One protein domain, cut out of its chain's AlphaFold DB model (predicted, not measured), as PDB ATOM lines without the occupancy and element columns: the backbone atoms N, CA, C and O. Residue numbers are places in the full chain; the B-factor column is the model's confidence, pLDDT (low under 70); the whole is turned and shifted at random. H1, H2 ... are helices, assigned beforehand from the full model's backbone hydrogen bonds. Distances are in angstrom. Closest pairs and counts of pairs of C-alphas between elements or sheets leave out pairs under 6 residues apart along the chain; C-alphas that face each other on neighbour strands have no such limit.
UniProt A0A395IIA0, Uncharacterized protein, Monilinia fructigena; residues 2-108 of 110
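What this domain is: This is residues 2 to 108 of the 110 residues of an uncharacterized protein of Monilinia fructigena (UniProt A0A395IIA0). Two helices running the same way side by side, H3 and H6, make the core of a compact all-helix domain; H2 folds back along H3, the short H7 folds back along H6, and the little H4 packs on both H2 and H6. H5 is set steeply against the beginnings of H3 and H6, while the long H8 meets the last residues of H3 and also packs on H7, and H1 hangs on at the edge through its link to H2. The printed part has 107 residues, with eight named helices in the order H1 to H8 and no named strand. The radius of gyration of the C-alphas is 13.3 A, and the C-alphas span 41 by 33 by 22 A.

Where its parts are: H1, residues 2 to 8, begins with C-alpha 2 at (17.290, 50.326, 142.032). H2 is residues 11 to 17. H3, residues 23 to 35, measures 18.5 A from first to last C-alpha. H4 is residues 43 to 46, and H5, residues 49 to 56, measures 11.6 A. H6, residues 59 to 73, is 20.7 A long, beginning with C-alpha 59 at (27.822, 30.035, 114.652). H7 is residues 76 to 81. H8, residues 90 to 107, is 26.2 A long and ends with C-alpha 107 at (11.749, 57.736, 123.576).

How they stand to each other: H3 and H6 are the hub, touching four helices each. They touch each other at a shallow tilt of 31 degrees, the same way, closest at the C-alphas of Ile 27 and Tyr 64, 6.5 A apart. H2 and H3 form a helical hairpin at 19 degrees, with the C-alphas of Phe 13 and Ala 33 closest at 6.6 A. H5 touches residues 61 to 65 of H6 at a steep tilt of 51 degrees, opposite ways; the closest C-alphas, of Ser 55 and Ala 62, are 4.9 A apart. H4 touches H6, its closest C-alphas being those of Thr 43 and Ser 72 at 5.4 A. H6 and H7 form a helical hairpin at 34.9 degrees, a tilt only just shallow, with the C-alphas of Ile 70 and Tyr 79 closest at 6.9 A. Residues 34 to 35 of H3 touch residues 91 to 95 of H8, closest at the C-alphas of Ala 35 and Gln 92, 4.8 A. H1 touches no helix. Every O i to N i+4 pair is within hydrogen-bond range in H1, H2, H3, H6, H7 and H8; H5 has 1 of 4, beside 4 of 5 O i to N i+3 pairs, and H4 is too short for such a pair.

The domain as a whole: The C-alphas of Thr 21 and Leu 108 are the two farthest apart, 42.5 A. The printed part has no cut and no long link. Its mean pLDDT is 91.3, with residues 2 to 4 under 70.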
ATOM      1  N   GLU A   2      17.592  51.478 142.912       66.44
ATOM      2  CA  GLU A   2      17.290  50.326 142.032       66.44
ATOM      3  C   GLU A   2      18.410  49.961 141.039       66.44
ATOM      4  O   GLU A   2      18.690  48.784 140.843       66.44
ATOM      5  N   GLN A   3      19.141  50.940 140.492       62.56
ATOM      6  CA  GLN A   3      20.301  50.661 139.628       62.56
ATOM      7  C   GLN A   3      21.439  49.943 140.372       62.56
ATOM      8  O   GLN A   3      22.090  49.069 139.810       62.56
ATOM      9  N   ILE A   4      21.627  50.252 141.659       64.06
ATOM     10  CA  ILE A   4      22.609  49.570 142.515       64.06
ATOM     11  C   ILE A   4      22.164  48.121 142.762       64.06
ATOM     12  O   ILE A   4      22.982  47.213 142.689       64.06
ATOM     13  N   LYS A   5      20.861  47.870 142.961       71.75
ATOM     14  CA  LYS A   5      20.333  46.499 143.081       71.75
ATOM     15  C   LYS A   5      20.538  45.681 141.805       71.75
ATOM     16  O   LYS A   5      20.906  44.515 141.898       71.75
ATOM     17  N   ALA A   6      20.330  46.284 140.634       71.44
ATOM     18  CA  ALA A   6      20.551  45.613 139.354       71.44
ATOM     19  C   ALA A   6      22.033  45.273 139.120       71.44
ATOM     20  O   ALA A   6      22.333  44.201 138.599       71.44
ATOM     21  N   LEU A   7      22.951  46.150 139.544       74.50
ATOM     22  CA  LEU A   7      24.392  45.883 139.516       74.50
ATOM     23  C   LEU A   7      24.781  44.768 140.497       74.50
ATOM     24  O   LEU A   7      25.454  43.825 140.092       74.50
ATOM     25  N   ASN A   8      24.273  44.797 141.733       81.25
ATOM     26  CA  ASN A   8      24.513  43.735 142.720       81.25
ATOM     27  C   ASN A   8      23.985  42.371 142.237       81.25
ATOM     28  O   ASN A   8      24.582  41.331 142.499       81.25
ATOM     29  N   ALA A   9      22.873  42.360 141.494       86.00
ATOM     30  CA  ALA A   9      22.336  41.147 140.880       86.00
ATOM     31  C   ALA A   9      23.200  40.626 139.714       86.00
ATOM     32  O   ALA A   9      23.060  39.467 139.321       86.00
ATOM     33  N   LEU A  10      24.077  41.461 139.146       88.75
ATOM     34  CA  LEU A  10      25.008  41.092 138.079       88.75
ATOM     35  C   LEU A  10      26.369  40.622 138.619       88.75
ATOM     36  O   LEU A  10      26.982  39.741 138.017       88.75
ATOM     37  N   GLU A  11      26.825  41.158 139.756       88.19
ATOM     38  CA  GLU A  11      28.099  40.799 140.403       88.19
ATOM     39  C   GLU A  11      28.414  39.293 140.450       88.19
ATOM     40  O   GLU A  11      29.524  38.922 140.053       88.19
ATOM     41  N   PRO A  12      27.497  38.387 140.858       90.31
ATOM     42  CA  PRO A  12      27.811  36.959 140.878       90.31
ATOM     43  C   PRO A  12      28.117  36.412 139.479       90.31
ATOM     44  O   PRO A  12      28.983  35.553 139.333       90.31
ATOM     45  N   PHE A  13      27.467  36.928 138.434       92.19
ATOM     46  CA  PHE A  13      27.736  36.516 137.056       92.19
ATOM     47  C   PHE A  13      29.083  37.053 136.561       92.19
ATOM     48  O   PHE A  13      29.820  36.312 135.918       92.19
ATOM     49  N   LEU A  14      29.460  38.282 136.928       91.06
ATOM     50  CA  LEU A  14      30.793  38.835 136.636       91.06
ATOM     51  C   LEU A  14      31.919  38.105 137.381       91.06
ATOM     52  O   LEU A  14      33.043  38.020 136.891       91.06
ATOM     53  N   ALA A  15      31.650  37.571 138.570       90.44
ATOM     54  CA  ALA A  15      32.609  36.714 139.258       90.44
ATOM     55  C   ALA A  15      32.763  35.367 138.531       90.44
ATOM     56  O   ALA A  15      33.884  34.897 138.340       90.44
ATOM     57  N   LEU A  16      31.651  34.778 138.078       90.56
ATOM     58  CA  LEU A  16      31.644  33.495 137.372       90.56
ATOM     59  C   LEU A  16      32.343  33.550 136.008       90.56
ATOM     60  O   LEU A  16      32.953  32.552 135.621       90.56
ATOM     61  N   THR A  17      32.335  34.687 135.299       89.94
ATOM     62  CA  THR A  17      33.063  34.804 134.020       89.94
ATOM     63  C   THR A  17      34.559  34.559 134.188       89.94
ATOM     64  O   THR A  17      35.174  33.945 133.321       89.94
ATOM     65  N   LYS A  18      35.154  34.941 135.327       86.50
ATOM     66  CA  LYS A  18      36.586  34.729 135.609       86.50
ATOM     67  C   LYS A  18      36.974  33.250 135.641       86.50
ATOM     68  O   LYS A  18      38.113  32.917 135.328       86.50
ATOM     69  N   SER A  19      36.038  32.375 136.002       85.69
ATOM     70  CA  SER A  19      36.242  30.923 136.071       85.69
ATOM     71  C   SER A  19      35.641  30.174 134.876       85.69
ATOM     72  O   SER A  19      35.850  28.969 134.745       85.69
ATOM     73  N   ALA A  20      34.911  30.862 133.991       86.88
ATOM     74  CA  ALA A  20      34.331  30.281 132.788       86.88
ATOM     75  C   ALA A  20      35.403  30.132 131.698       86.88
ATOM     76  O   ALA A  20      35.651  31.036 130.905       86.88
ATOM     77  N   THR A  21      36.055  28.971 131.666       82.00
ATOM     78  CA  THR A  21      37.152  28.670 130.727       82.00
ATOM     79  C   THR A  21      36.704  27.943 129.462       82.00
ATOM     80  O   THR A  21      37.474  27.841 128.511       82.00
ATOM     81  N   SER A  22      35.470  27.431 129.426       90.94
ATOM     82  CA  SER A  22      34.920  26.731 128.262       90.94
ATOM     83  C   SER A  22      33.775  27.521 127.621       90.94
ATOM     84  O   SER A  22      32.961  28.093 128.350       90.94
ATOM     85  N   PRO A  23      33.622  27.491 126.282       90.81
ATOM     86  CA  PRO A  23      32.516  28.174 125.607       90.81
ATOM     87  C   PRO A  23      31.131  27.745 126.110       90.81
ATOM     88  O   PRO A  23      30.222  28.562 126.210       90.81
ATOM     89  N   ARG A  24      30.973  26.472 126.498       92.06
ATOM     90  CA  ARG A  24      29.726  25.960 127.089       92.06
ATOM     91  C   ARG A  24      29.411  26.617 128.432       92.06
ATOM     92  O   ARG A  24      28.261  26.959 128.674       92.06
ATOM     93  N   ALA A  25      30.418  26.815 129.284       93.25
ATOM     94  CA  ALA A  25      30.234  27.500 130.563       93.25
ATOM     95  C   ALA A  25      29.840  28.971 130.365       93.25
ATOM     96  O   ALA A  25      29.010  29.491 131.106       93.25
ATOM     97  N   VAL A  26      30.394  29.629 129.344       94.25
ATOM     98  CA  VAL A  26      30.033  31.007 128.987       94.25
ATOM     99  C   VAL A  26      28.584  31.084 128.485       94.25
ATOM    100  O   VAL A  26      27.833  31.952 128.924       94.25
ATOM    101  N   ILE A  27      28.152  30.148 127.633       94.56
ATOM    102  CA  ILE A  27      26.756  30.055 127.168       94.56
ATOM    103  C   ILE A  27      25.782  29.822 128.337       94.56
ATOM    104  O   ILE A  27      24.746  30.489 128.422       94.56
ATOM    105  N   ASP A  28      26.108  28.906 129.254       94.38
ATOM    106  CA  ASP A  28      25.292  28.655 130.451       94.38
ATOM    107  C   ASP A  28      25.174  29.920 131.313       94.38
ATOM    108  O   ASP A  28      24.082  30.295 131.747       94.38
ATOM    109  N   LEU A  29      26.281  30.647 131.477       95.00
ATOM    110  CA  LEU A  29      26.315  31.909 132.204       95.00
ATOM    111  C   LEU A  29      25.397  32.959 131.565       95.00
ATOM    112  O   LEU A  29      24.587  33.551 132.279       95.00
ATOM    113  N   ILE A  30      25.464  33.155 130.241       95.56
ATOM    114  CA  ILE A  30      24.565  34.068 129.504       95.56
ATOM    115  C   ILE A  30      23.106  33.674 129.737       95.56
ATOM    116  O   ILE A  30      22.268  34.518 130.068       95.56
ATOM    117  N   THR A  31      22.802  32.386 129.604       95.19
ATOM    118  CA  THR A  31      21.445  31.851 129.761       95.19
ATOM    119  C   THR A  31      20.905  32.127 131.164       95.19
ATOM    120  O   THR A  31      19.791  32.630 131.327       95.19
ATOM    121  N   ARG A  32      21.718  31.883 132.195       94.81
ATOM    122  CA  ARG A  32      21.342  32.127 133.591       94.81
ATOM    123  C   ARG A  32      21.212  33.613 133.909       94.81
ATOM    124  O   ARG A  32      20.227  33.999 134.532       94.81
ATOM    125  N   ALA A  33      22.145  34.452 133.460       95.06
ATOM    126  CA  ALA A  33      22.107  35.895 133.706       95.06
ATOM    127  C   ALA A  33      20.869  36.543 133.061       95.06
ATOM    128  O   ALA A  33      20.133  37.308 133.695       95.06
ATOM    129  N   THR A  34      20.572  36.183 131.811       95.75
ATOM    130  CA  THR A  34      19.398  36.698 131.087       95.75
ATOM    131  C   THR A  34      18.077  36.191 131.674       95.75
ATOM    132  O   THR A  34      17.077  36.903 131.596       95.75
ATOM    133  N   ALA A  35      18.056  35.049 132.365       94.94
ATOM    134  CA  ALA A  35      16.881  34.557 133.094       94.94
ATOM    135  C   ALA A  35      16.758  35.081 134.543       94.94
ATOM    136  O   ALA A  35      15.666  35.062 135.104       94.94
ATOM    137  N   ALA A  36      17.846  35.557 135.160       93.94
ATOM    138  CA  ALA A  36      17.891  35.857 136.595       93.94
ATOM    139  C   ALA A  36      17.000  37.049 137.010       93.94
ATOM    140  O   ALA A  36      17.060  38.108 136.384       93.94
ATOM    141  N   PRO A  37      16.184  36.944 138.070       89.19
ATOM    142  CA  PRO A  37      15.350  38.056 138.519       89.19
ATOM    143  C   PRO A  37      16.210  39.229 139.017       89.19
ATOM    144  O   PRO A  37      17.242  39.027 139.647       89.19
ATOM    145  N   GLY A  38      15.788  40.465 138.740       86.88
ATOM    146  CA  GLY A  38      16.502  41.673 139.184       86.88
ATOM    147  C   GLY A  38      17.748  42.036 138.364       86.88
ATOM    148  O   GLY A  38      18.227  43.162 138.470       86.88
ATOM    149  N   THR A  39      18.243  41.143 137.504       92.00
ATOM    150  CA  THR A  39      19.373  41.420 136.606       92.00
ATOM    151  C   THR A  39      18.866  42.017 135.295       92.00
ATOM    152  O   THR A  39      18.298  41.301 134.468       92.00
ATOM    153  N   TYR A  40      19.070  43.321 135.102       90.19
ATOM    154  CA  TYR A  40      18.617  44.066 133.913       90.19
ATOM    155  C   TYR A  40      19.735  44.839 133.202       90.19
ATOM    156  O   TYR A  40      19.500  45.425 132.151       90.19
ATOM    157  N   ILE A  41      20.944  44.850 133.767       90.94
ATOM    158  CA  ILE A  41      22.115  45.507 133.189       90.94
ATOM    159  C   ILE A  41      23.044  44.401 132.713       90.94
ATOM    160  O   ILE A  41      23.469  43.578 133.518       90.94
ATOM    161  N   PHE A  42      23.331  44.362 131.415       94.12
ATOM    162  CA  PHE A  42      24.133  43.300 130.798       94.12
ATOM    163  C   PHE A  42      25.385  43.818 130.091       94.12
ATOM    164  O   PHE A  42      26.245  43.023 129.726       94.12
ATOM    165  N   THR A  43      25.532  45.138 129.964       92.62
ATOM    166  CA  THR A  43      26.650  45.785 129.267       92.62
ATOM    167  C   THR A  43      28.002  45.400 129.863       92.62
ATOM    168  O   THR A  43      28.899  44.996 129.135       92.62
ATOM    169  N   GLU A  44      28.129  45.427 131.191       91.81
ATOM    170  CA  GLU A  44      29.363  45.026 131.880       91.81
ATOM    171  C   GLU A  44      29.710  43.558 131.622       91.81
ATOM    172  O   GLU A  44      30.873  43.208 131.442       91.81
ATOM    173  N   LEU A  45      28.694  42.691 131.563       93.38
ATOM    174  CA  LEU A  45      28.889  41.276 131.270       93.38
ATOM    175  C   LEU A  45      29.325  41.073 129.815       93.38
ATOM    176  O   LEU A  45      30.262  40.319 129.557       93.38
ATOM    177  N   LEU A  46      28.687  41.781 128.883       95.19
ATOM    178  CA  LEU A  46      28.996  41.740 127.458       95.19
ATOM    179  C   LEU A  46      30.447  42.140 127.169       95.19
ATOM    180  O   LEU A  46      31.087  41.516 126.332       95.19
ATOM    181  N   LEU A  47      30.984  43.133 127.880       93.38
ATOM    182  CA  LEU A  47      32.355  43.621 127.688       93.38
ATOM    183  C   LEU A  47      33.439  42.654 128.194       93.38
ATOM    184  O   LEU A  47      34.623  42.869 127.931       93.38
ATOM    185  N   THR A  48      33.075  41.589 128.917       94.12
ATOM    186  CA  THR A  48      34.069  40.640 129.432       94.12
ATOM    187  C   THR A  48      34.736  39.846 128.299       94.12
ATOM    188  O   THR A  48      34.062  39.395 127.366       94.12
ATOM    189  N   PRO A  49      36.060  39.608 128.369       92.69
ATOM    190  CA  PRO A  49      36.790  38.940 127.292       92.69
ATOM    191  C   PRO A  49      36.310  37.503 127.049       92.69
ATOM    192  O   PRO A  49      36.339  37.030 125.917       92.69
ATOM    193  N   GLN A  50      35.825  36.813 128.085       93.25
ATOM    194  CA  GLN A  50      35.288  35.455 127.972       93.25
ATOM    195  C   GLN A  50      34.012  35.409 127.127       93.25
ATOM    196  O   GLN A  50      33.813  34.465 126.367       93.25
ATOM    197  N   ILE A  51      33.162  36.432 127.247       94.69
ATOM    198  CA  ILE A  51      31.934  36.565 126.460       94.69
ATOM    199  C   ILE A  51      32.279  36.959 125.023       94.69
ATOM    200  O   ILE A  51      31.803  36.328 124.082       94.69
ATOM    201  N   GLN A  52      33.177  37.930 124.847       95.25
ATOM    202  CA  GLN A  52      33.637  38.373 123.526       95.25
ATOM    203  C   GLN A  52      34.335  37.259 122.730       95.25
ATOM    204  O   GLN A  52      34.223  37.210 121.505       95.25
ATOM    205  N   ALA A  53      34.992  36.314 123.407       93.44
ATOM    206  CA  ALA A  53      35.615  35.155 122.773       93.44
ATOM    207  C   ALA A  53      34.617  34.236 122.039       93.44
ATOM    208  O   ALA A  53      35.033  33.469 121.177       93.44
ATOM    209  N   LEU A  54      33.308  34.320 122.318       93.00
ATOM    210  CA  LEU A  54      32.295  33.562 121.571       93.00
ATOM    211  C   LEU A  54      32.181  33.997 120.099       93.00
ATOM    212  O   LEU A  54      31.719  33.209 119.278       93.00
ATOM    213  N   SER A  55      32.628  35.211 119.754       92.19
ATOM    214  CA  SER A  55      32.607  35.732 118.376       92.19
ATOM    215  C   SER A  55      33.481  34.935 117.403       92.19
ATOM    216  O   SER A  55      33.162  34.851 116.220       92.19
ATOM    217  N   THR A  56      34.566  34.324 117.888       89.56
ATOM    218  CA  THR A  56      35.482  33.497 117.083       89.56
ATOM    219  C   THR A  56      35.103  32.015 117.094       89.56
ATOM    220  O   THR A  56      35.801  31.183 116.512       89.56
ATOM    221  N   GLY A  57      34.011  31.688 117.785       89.38
ATOM    222  CA  GLY A  57      33.512  30.343 117.991       89.38
ATOM    223  C   GLY A  57      32.658  29.799 116.847       89.38
ATOM    224  O   GLY A  57      32.683  30.272 115.711       89.38
ATOM    225  N   THR A  58      31.871  28.770 117.157       93.50
ATOM    226  CA  THR A  58      30.864  28.243 116.225       93.50
ATOM    227  C   THR A  58      29.744  29.268 115.987       93.50
ATOM    228  O   THR A  58      29.508  30.129 116.836       93.50
ATOM    229  N   PRO A  59      28.973  29.157 114.887       92.81
ATOM    230  CA  PRO A  59      27.822  30.035 114.652       92.81
ATOM    231  C   PRO A  59      26.809  30.033 115.807       92.81
ATOM    232  O   PRO A  59      26.224  31.061 116.123       92.81
ATOM    233  N   GLU A  60      26.648  28.889 116.478       92.44
ATOM    234  CA  GLU A  60      25.812  28.767 117.675       92.44
ATOM    235  C   GLU A  60      26.352  29.615 118.837       92.44
ATOM    236  O   GLU A  60      25.594  30.330 119.484       92.44
ATOM    237  N   GLN A  61      27.666  29.594 119.083       93.81
ATOM    238  CA  GLN A  61      28.308  30.413 120.120       93.81
ATOM    239  C   GLN A  61      28.160  31.907 119.828       93.81
ATOM    240  O   GLN A  61      27.777  32.670 120.717       93.81
ATOM    241  N   ALA A  62      28.388  32.309 118.576       94.62
ATOM    242  CA  ALA A  62      28.181  33.683 118.136       94.62
ATOM    243  C   ALA A  62      26.716  34.127 118.312       94.62
ATOM    244  O   ALA A  62      26.469  35.251 118.741       94.62
ATOM    245  N   ALA A  63      25.740  33.237 118.091       95.75
ATOM    246  CA  ALA A  63      24.326  33.545 118.310       95.75
ATOM    247  C   ALA A  63      24.002  33.867 119.784       95.75
ATOM    248  O   ALA A  63      23.164  34.728 120.047       95.75
ATOM    249  N   TYR A  64      24.681  33.241 120.754       96.19
ATOM    250  CA  TYR A  64      24.539  33.600 122.174       96.19
ATOM    251  C   TYR A  64      25.181  34.949 122.519       96.19
ATOM    252  O   TYR A  64      24.653  35.665 123.372       96.19
ATOM    253  N   LEU A  65      26.280  35.317 121.854       96.19
ATOM    254  CA  LEU A  65      26.847  36.661 121.978       96.19
ATOM    255  C   LEU A  65      25.855  37.707 121.457       96.19
ATOM    256  O   LEU A  65      25.498  38.620 122.197       96.19
ATOM    257  N   THR A  66      25.325  37.509 120.246       96.62
ATOM    258  CA  THR A  66      24.304  38.393 119.661       96.62
ATOM    259  C   THR A  66      23.043  38.461 120.517       96.62
ATOM    260  O   THR A  66      22.446  39.526 120.671       96.62
ATOM    261  N   LEU A  67      22.646  37.351 121.144       97.00
ATOM    262  CA  LEU A  67      21.544  37.365 122.098       97.00
ATOM    263  C   LEU A  67      21.833  38.319 123.266       97.00
ATOM    264  O   LEU A  67      20.983  39.135 123.615       97.00
ATOM    265  N   LEU A  68      23.024  38.245 123.866       96.94
ATOM    266  CA  LEU A  68      23.391  39.130 124.971       96.94
ATOM    267  C   LEU A  68      23.494  40.601 124.530       96.94
ATOM    268  O   LEU A  68      23.119  41.490 125.298       96.94
ATOM    269  N   GLU A  69      23.941  40.867 123.301       96.50
ATOM    270  CA  GLU A  69      23.928  42.210 122.705       96.50
ATOM    271  C   GLU A  69      22.503  42.768 122.624       96.50
ATOM    272  O   GLU A  69      22.261  43.898 123.051       96.50
ATOM    273  N   ILE A  70      21.536  41.958 122.183       96.88
ATOM    274  CA  ILE A  70      20.119  42.350 122.139       96.88
ATOM    275  C   ILE A  70      19.579  42.627 123.545       96.88
ATOM    276  O   ILE A  70      18.877  43.614 123.743       96.88
ATOM    277  N   PHE A  71      19.935  41.822 124.548       96.12
ATOM    278  CA  PHE A  71      19.557  42.107 125.939       96.12
ATOM    279  C   PHE A  71      20.221  43.371 126.501       96.12
ATOM    280  O   PHE A  71      19.703  43.957 127.449       96.12
ATOM    281  N   SER A  72      21.361  43.785 125.948       94.69
ATOM    282  CA  SER A  72      22.106  44.959 126.409       94.69
ATOM    283  C   SER A  72      21.636  46.252 125.742       94.69
ATOM    284  O   SER A  72      21.572  47.286 126.407       94.69
ATOM    285  N   TYR A  73      21.310  46.202 124.447       94.00
ATOM    286  CA  TYR A  73      21.073  47.394 123.620       94.00
ATOM    287  C   TYR A  73      19.864  47.303 122.684       94.00
ATOM    288  O   TYR A  73      19.428  48.327 122.162       94.00
ATOM    289  N   GLY A  74      19.344  46.101 122.444       94.25
ATOM    290  CA  GLY A  74      18.260  45.855 121.497       94.25
ATOM    291  C   GLY A  74      16.886  45.733 122.151       94.25
ATOM    292  O   GLY A  74      16.649  46.103 123.305       94.25
ATOM    293  N   THR A  75      15.956  45.194 121.372       95.31
ATOM    294  CA  THR A  75      14.554  44.996 121.732       95.31
ATOM    295  C   THR A  75      14.068  43.594 121.359       95.31
ATOM    296  O   THR A  75      14.727  42.812 120.673       95.31
ATOM    297  N   TYR A  76      12.853  43.268 121.787       95.81
ATOM    298  CA  TYR A  76      12.169  42.032 121.432       95.81
ATOM    299  C   TYR A  76      11.925  41.922 119.920       95.81
ATOM    300  O   TYR A  76      11.924  40.812 119.395       95.81
ATOM    301  N   ILE A  77      11.772  43.051 119.217       95.25
ATOM    302  CA  ILE A  77      11.621  43.074 117.755       95.25
ATOM    303  C   ILE A  77      12.910  42.588 117.086       95.25
ATOM    304  O   ILE A  77      12.842  41.748 116.185       95.25
ATOM    305  N   ASP A  78      14.069  43.047 117.568       95.94
ATOM    306  CA  ASP A  78      15.384  42.636 117.057       95.94
ATOM    307  C   ASP A  78      15.598  41.127 117.230       95.94
ATOM    308  O   ASP A  78      16.041  40.451 116.302       95.94
ATOM    309  N   TYR A  79      15.184  40.572 118.378       96.69
ATOM    310  CA  TYR A  79      15.190  39.123 118.602       96.69
ATOM    311  C   TYR A  79      14.282  38.381 117.613       96.69
ATOM    312  O   TYR A  79      14.721  37.437 116.964       96.69
ATOM    313  N   THR A  80      13.026  38.810 117.451       95.25
ATOM    314  CA  THR A  80      12.082  38.120 116.549       95.25
ATOM    315  C   THR A  80      12.450  38.229 115.070       95.25
ATOM    316  O   THR A  80      12.025  37.393 114.278       95.25
ATOM    317  N   SER A  81      13.235  39.241 114.698       95.31
ATOM    318  CA  SER A  81      13.679  39.459 113.317       95.31
ATOM    319  C   SER A  81      14.874  38.579 112.934       95.31
ATOM    320  O   SER A  81      15.195  38.478 111.752       95.31
ATOM    321  N   ASN A  82      15.526  37.930 113.906       92.94
ATOM    322  CA  ASN A  82      16.693  37.084 113.679       92.94
ATOM    323  C   ASN A  82      16.389  35.608 114.018       92.94
ATOM    324  O   ASN A  82      16.492  35.203 115.178       92.94
ATOM    325  N   PRO A  83      16.053  34.770 113.017       90.31
ATOM    326  CA  PRO A  83      15.691  33.368 113.238       90.31
ATOM    327  C   PRO A  83      16.877  32.476 113.638       90.31
ATOM    328  O   PRO A  83      16.668  31.334 114.033       90.31
ATOM    329  N   SER A  84      18.112  32.975 113.536       90.38
ATOM    330  CA  SER A  84      19.328  32.227 113.878       90.38
ATOM    331  C   SER A  84      19.632  32.231 115.380       90.38
ATOM    332  O   SER A  84      20.588  31.588 115.812       90.38
ATOM    333  N   LEU A  85      18.863  32.980 116.180       94.44
ATOM    334  CA  LEU A  85      19.070  33.094 117.620       94.44
ATOM    335  C   LEU A  85      18.501  31.890 118.382       94.44
ATOM    336  O   LEU A  85      17.485  31.316 117.981       94.44
ATOM    337  N   PRO A  86      19.117  31.523 119.518       94.12
ATOM    338  CA  PRO A  86      18.603  30.451 120.358       94.12
ATOM    339  C   PRO A  86      17.237  30.811 120.956       94.12
ATOM    340  O   PRO A  86      16.940  31.966 121.267       94.12
ATOM    341  N   THR A  87      16.410  29.785 121.164       94.50
ATOM    342  CA  THR A  87      15.067  29.934 121.731       94.50
ATOM    343  C   THR A  87      15.115  30.426 123.172       94.50
ATOM    344  O   THR A  87      15.772  29.823 124.022       94.50
ATOM    345  N   LEU A  88      14.346  31.470 123.470       95.38
ATOM    346  CA  LEU A  88      14.247  32.011 124.820       95.38
ATOM    347  C   LEU A  88      13.304  31.209 125.722       95.38
ATOM    348  O   LEU A  88      12.205  30.818 125.329       95.38
ATOM    349  N   SER A  89      13.689  31.072 126.988       96.06
ATOM    350  CA  SER A  89      12.780  30.650 128.056       96.06
ATOM    351  C   SER A  89      11.692  31.710 128.325       96.06
ATOM    352  O   SER A  89      11.858  32.887 127.972       96.06
ATOM    353  N   PRO A  90      10.590  31.353 129.015       96.50
ATOM    354  CA  PRO A  90       9.553  32.318 129.388       96.50
ATOM    355  C   PRO A  90      10.084  33.494 130.221       96.50
ATOM    356  O   PRO A  90       9.687  34.637 129.999       96.50
ATOM    357  N   ALA A  91      11.027  33.233 131.135       95.50
ATOM    358  CA  ALA A  91      11.638  34.263 131.977       95.50
ATOM    359  C   ALA A  91      12.486  35.248 131.158       95.50
ATOM    360  O   ALA A  91      12.349  36.463 131.309       95.50
ATOM    361  N   GLN A  92      13.314  34.733 130.243       96.81
ATOM    362  CA  GLN A  92      14.107  35.561 129.330       96.81
ATOM    363  C   GLN A  92      13.210  36.388 128.402       96.81
ATOM    364  O   GLN A  92      13.431  37.584 128.236       96.81
ATOM    365  N   THR A  93      12.164  35.771 127.848       96.94
ATOM    366  CA  THR A  93      11.193  36.443 126.973       96.94
ATOM    367  C   THR A  93      10.509  37.604 127.690       96.94
ATOM    368  O   THR A  93      10.432  38.710 127.152       96.94
ATOM    369  N   LEU A  94      10.031  37.375 128.918       96.12
ATOM    370  CA  LEU A  94       9.418  38.422 129.733       96.12
ATOM    371  C   LEU A  94      10.404  39.567 129.986       96.12
ATOM    372  O   LEU A  94      10.044  40.730 129.807       96.12
ATOM    373  N   LYS A  95      11.650  39.244 130.343       96.00
ATOM    374  CA  LYS A  95      12.687  40.243 130.593       96.00
ATOM    375  C   LYS A  95      12.992  41.083 129.356       96.00
ATOM    376  O   LYS A  95      13.025  42.307 129.451       96.00
ATOM    377  N   LEU A  96      13.165  40.455 128.194       96.88
ATOM    378  CA  LEU A  96      13.450  41.185 126.962       96.88
ATOM    379  C   LEU A  96      12.295  42.126 126.589       96.88
ATOM    380  O   LEU A  96      12.526  43.263 126.178       96.88
ATOM    381  N   ARG A  97      11.043  41.705 126.808       96.19
ATOM    382  CA  ARG A  97       9.869  42.577 126.632       96.19
ATOM    383  C   ARG A  97       9.853  43.744 127.619       96.19
ATOM    384  O   ARG A  97       9.550  44.859 127.207       96.19
ATOM    385  N   GLN A  98      10.204  43.515 128.886       94.69
ATOM    386  CA  GLN A  98      10.325  44.581 129.889       94.69
ATOM    387  C   GLN A  98      11.383  45.612 129.481       94.69
ATOM    388  O   GLN A  98      11.098  46.807 129.485       94.69
ATOM    389  N   LEU A  99      12.570  45.162 129.066       93.88
ATOM    390  CA  LEU A  99      13.636  46.043 128.577       93.88
ATOM    391  C   LEU A  99      13.191  46.833 127.342       93.88
ATOM    392  O   LEU A  99      13.364  48.046 127.293       93.88
ATOM    393  N   SER A 100      12.522  46.171 126.395       94.62
ATOM    394  CA  SER A 100      11.970  46.823 125.198       94.62
ATOM    395  C   SER A 100      10.965  47.916 125.553       94.62
ATOM    396  O   SER A 100      11.004  49.008 124.993       94.62
ATOM    397  N   PHE A 101      10.073  47.634 126.506       93.81
ATOM    398  CA  PHE A 101       9.087  48.598 126.981       93.81
ATOM    399  C   PHE A 101       9.753  49.821 127.623       93.81
ATOM    400  O   PHE A 101       9.367  50.947 127.320       93.81
ATOM    401  N   LEU A 102      10.782  49.618 128.452       90.50
ATOM    402  CA  LEU A 102      11.543  50.717 129.058       90.50
ATOM    403  C   LEU A 102      12.245  51.581 128.003       90.50
ATOM    404  O   LEU A 102      12.221  52.809 128.104       90.50
ATOM    405  N   THR A 103      12.825  50.960 126.974       87.88
ATOM    406  CA  THR A 103      13.445  51.680 125.852       87.88
ATOM    407  C   THR A 103      12.424  52.547 125.116       87.88
ATOM    408  O   THR A 103      12.689  53.723 124.880       87.88
ATOM    409  N   LEU A 104      11.233  52.015 124.820       88.25
ATOM    410  CA  LEU A 104      10.157  52.775 124.172       88.25
ATOM    411  C   LEU A 104       9.634  53.917 125.054       88.25
ATOM    412  O   LEU A 104       9.444  55.030 124.566       88.25
ATOM    413  N   ALA A 105       9.454  53.671 126.354       88.88
ATOM    414  CA  ALA A 105       8.997  54.682 127.306       88.88
ATOM    415  C   ALA A 105       9.967  55.871 127.415       88.88
ATOM    416  O   ALA A 105       9.526  56.998 127.601       88.88
ATOM    417  N   LYS A 106      11.277  55.638 127.257       85.12
ATOM    418  CA  LYS A 106      12.298  56.698 127.251       85.12
ATOM    419  C   LYS A 106      12.241  57.583 125.999       85.12
ATOM    420  O   LYS A 106      12.678  58.729 126.050       85.12
ATOM    421  N   ILE A 107      11.774  57.043 124.875       79.75
ATOM    422  CA  ILE A 107      11.749  57.736 123.576       79.75
ATOM    423  C   ILE A 107      10.477  58.585 123.420       79.75
ATOM    424  O   ILE A 107      10.475  59.558 122.670       79.75
ATOM    425  N   LEU A 108       9.400  58.244 124.131       71.56
ATOM    426  CA  LEU A 108       8.157  59.011 124.113       71.56
ATOM    427  C   LEU A 108       8.323  60.339 124.881       71.56
ATOM    428  O   LEU A 108       8.748  60.312 126.037       71.56
TER     429      LEU A 108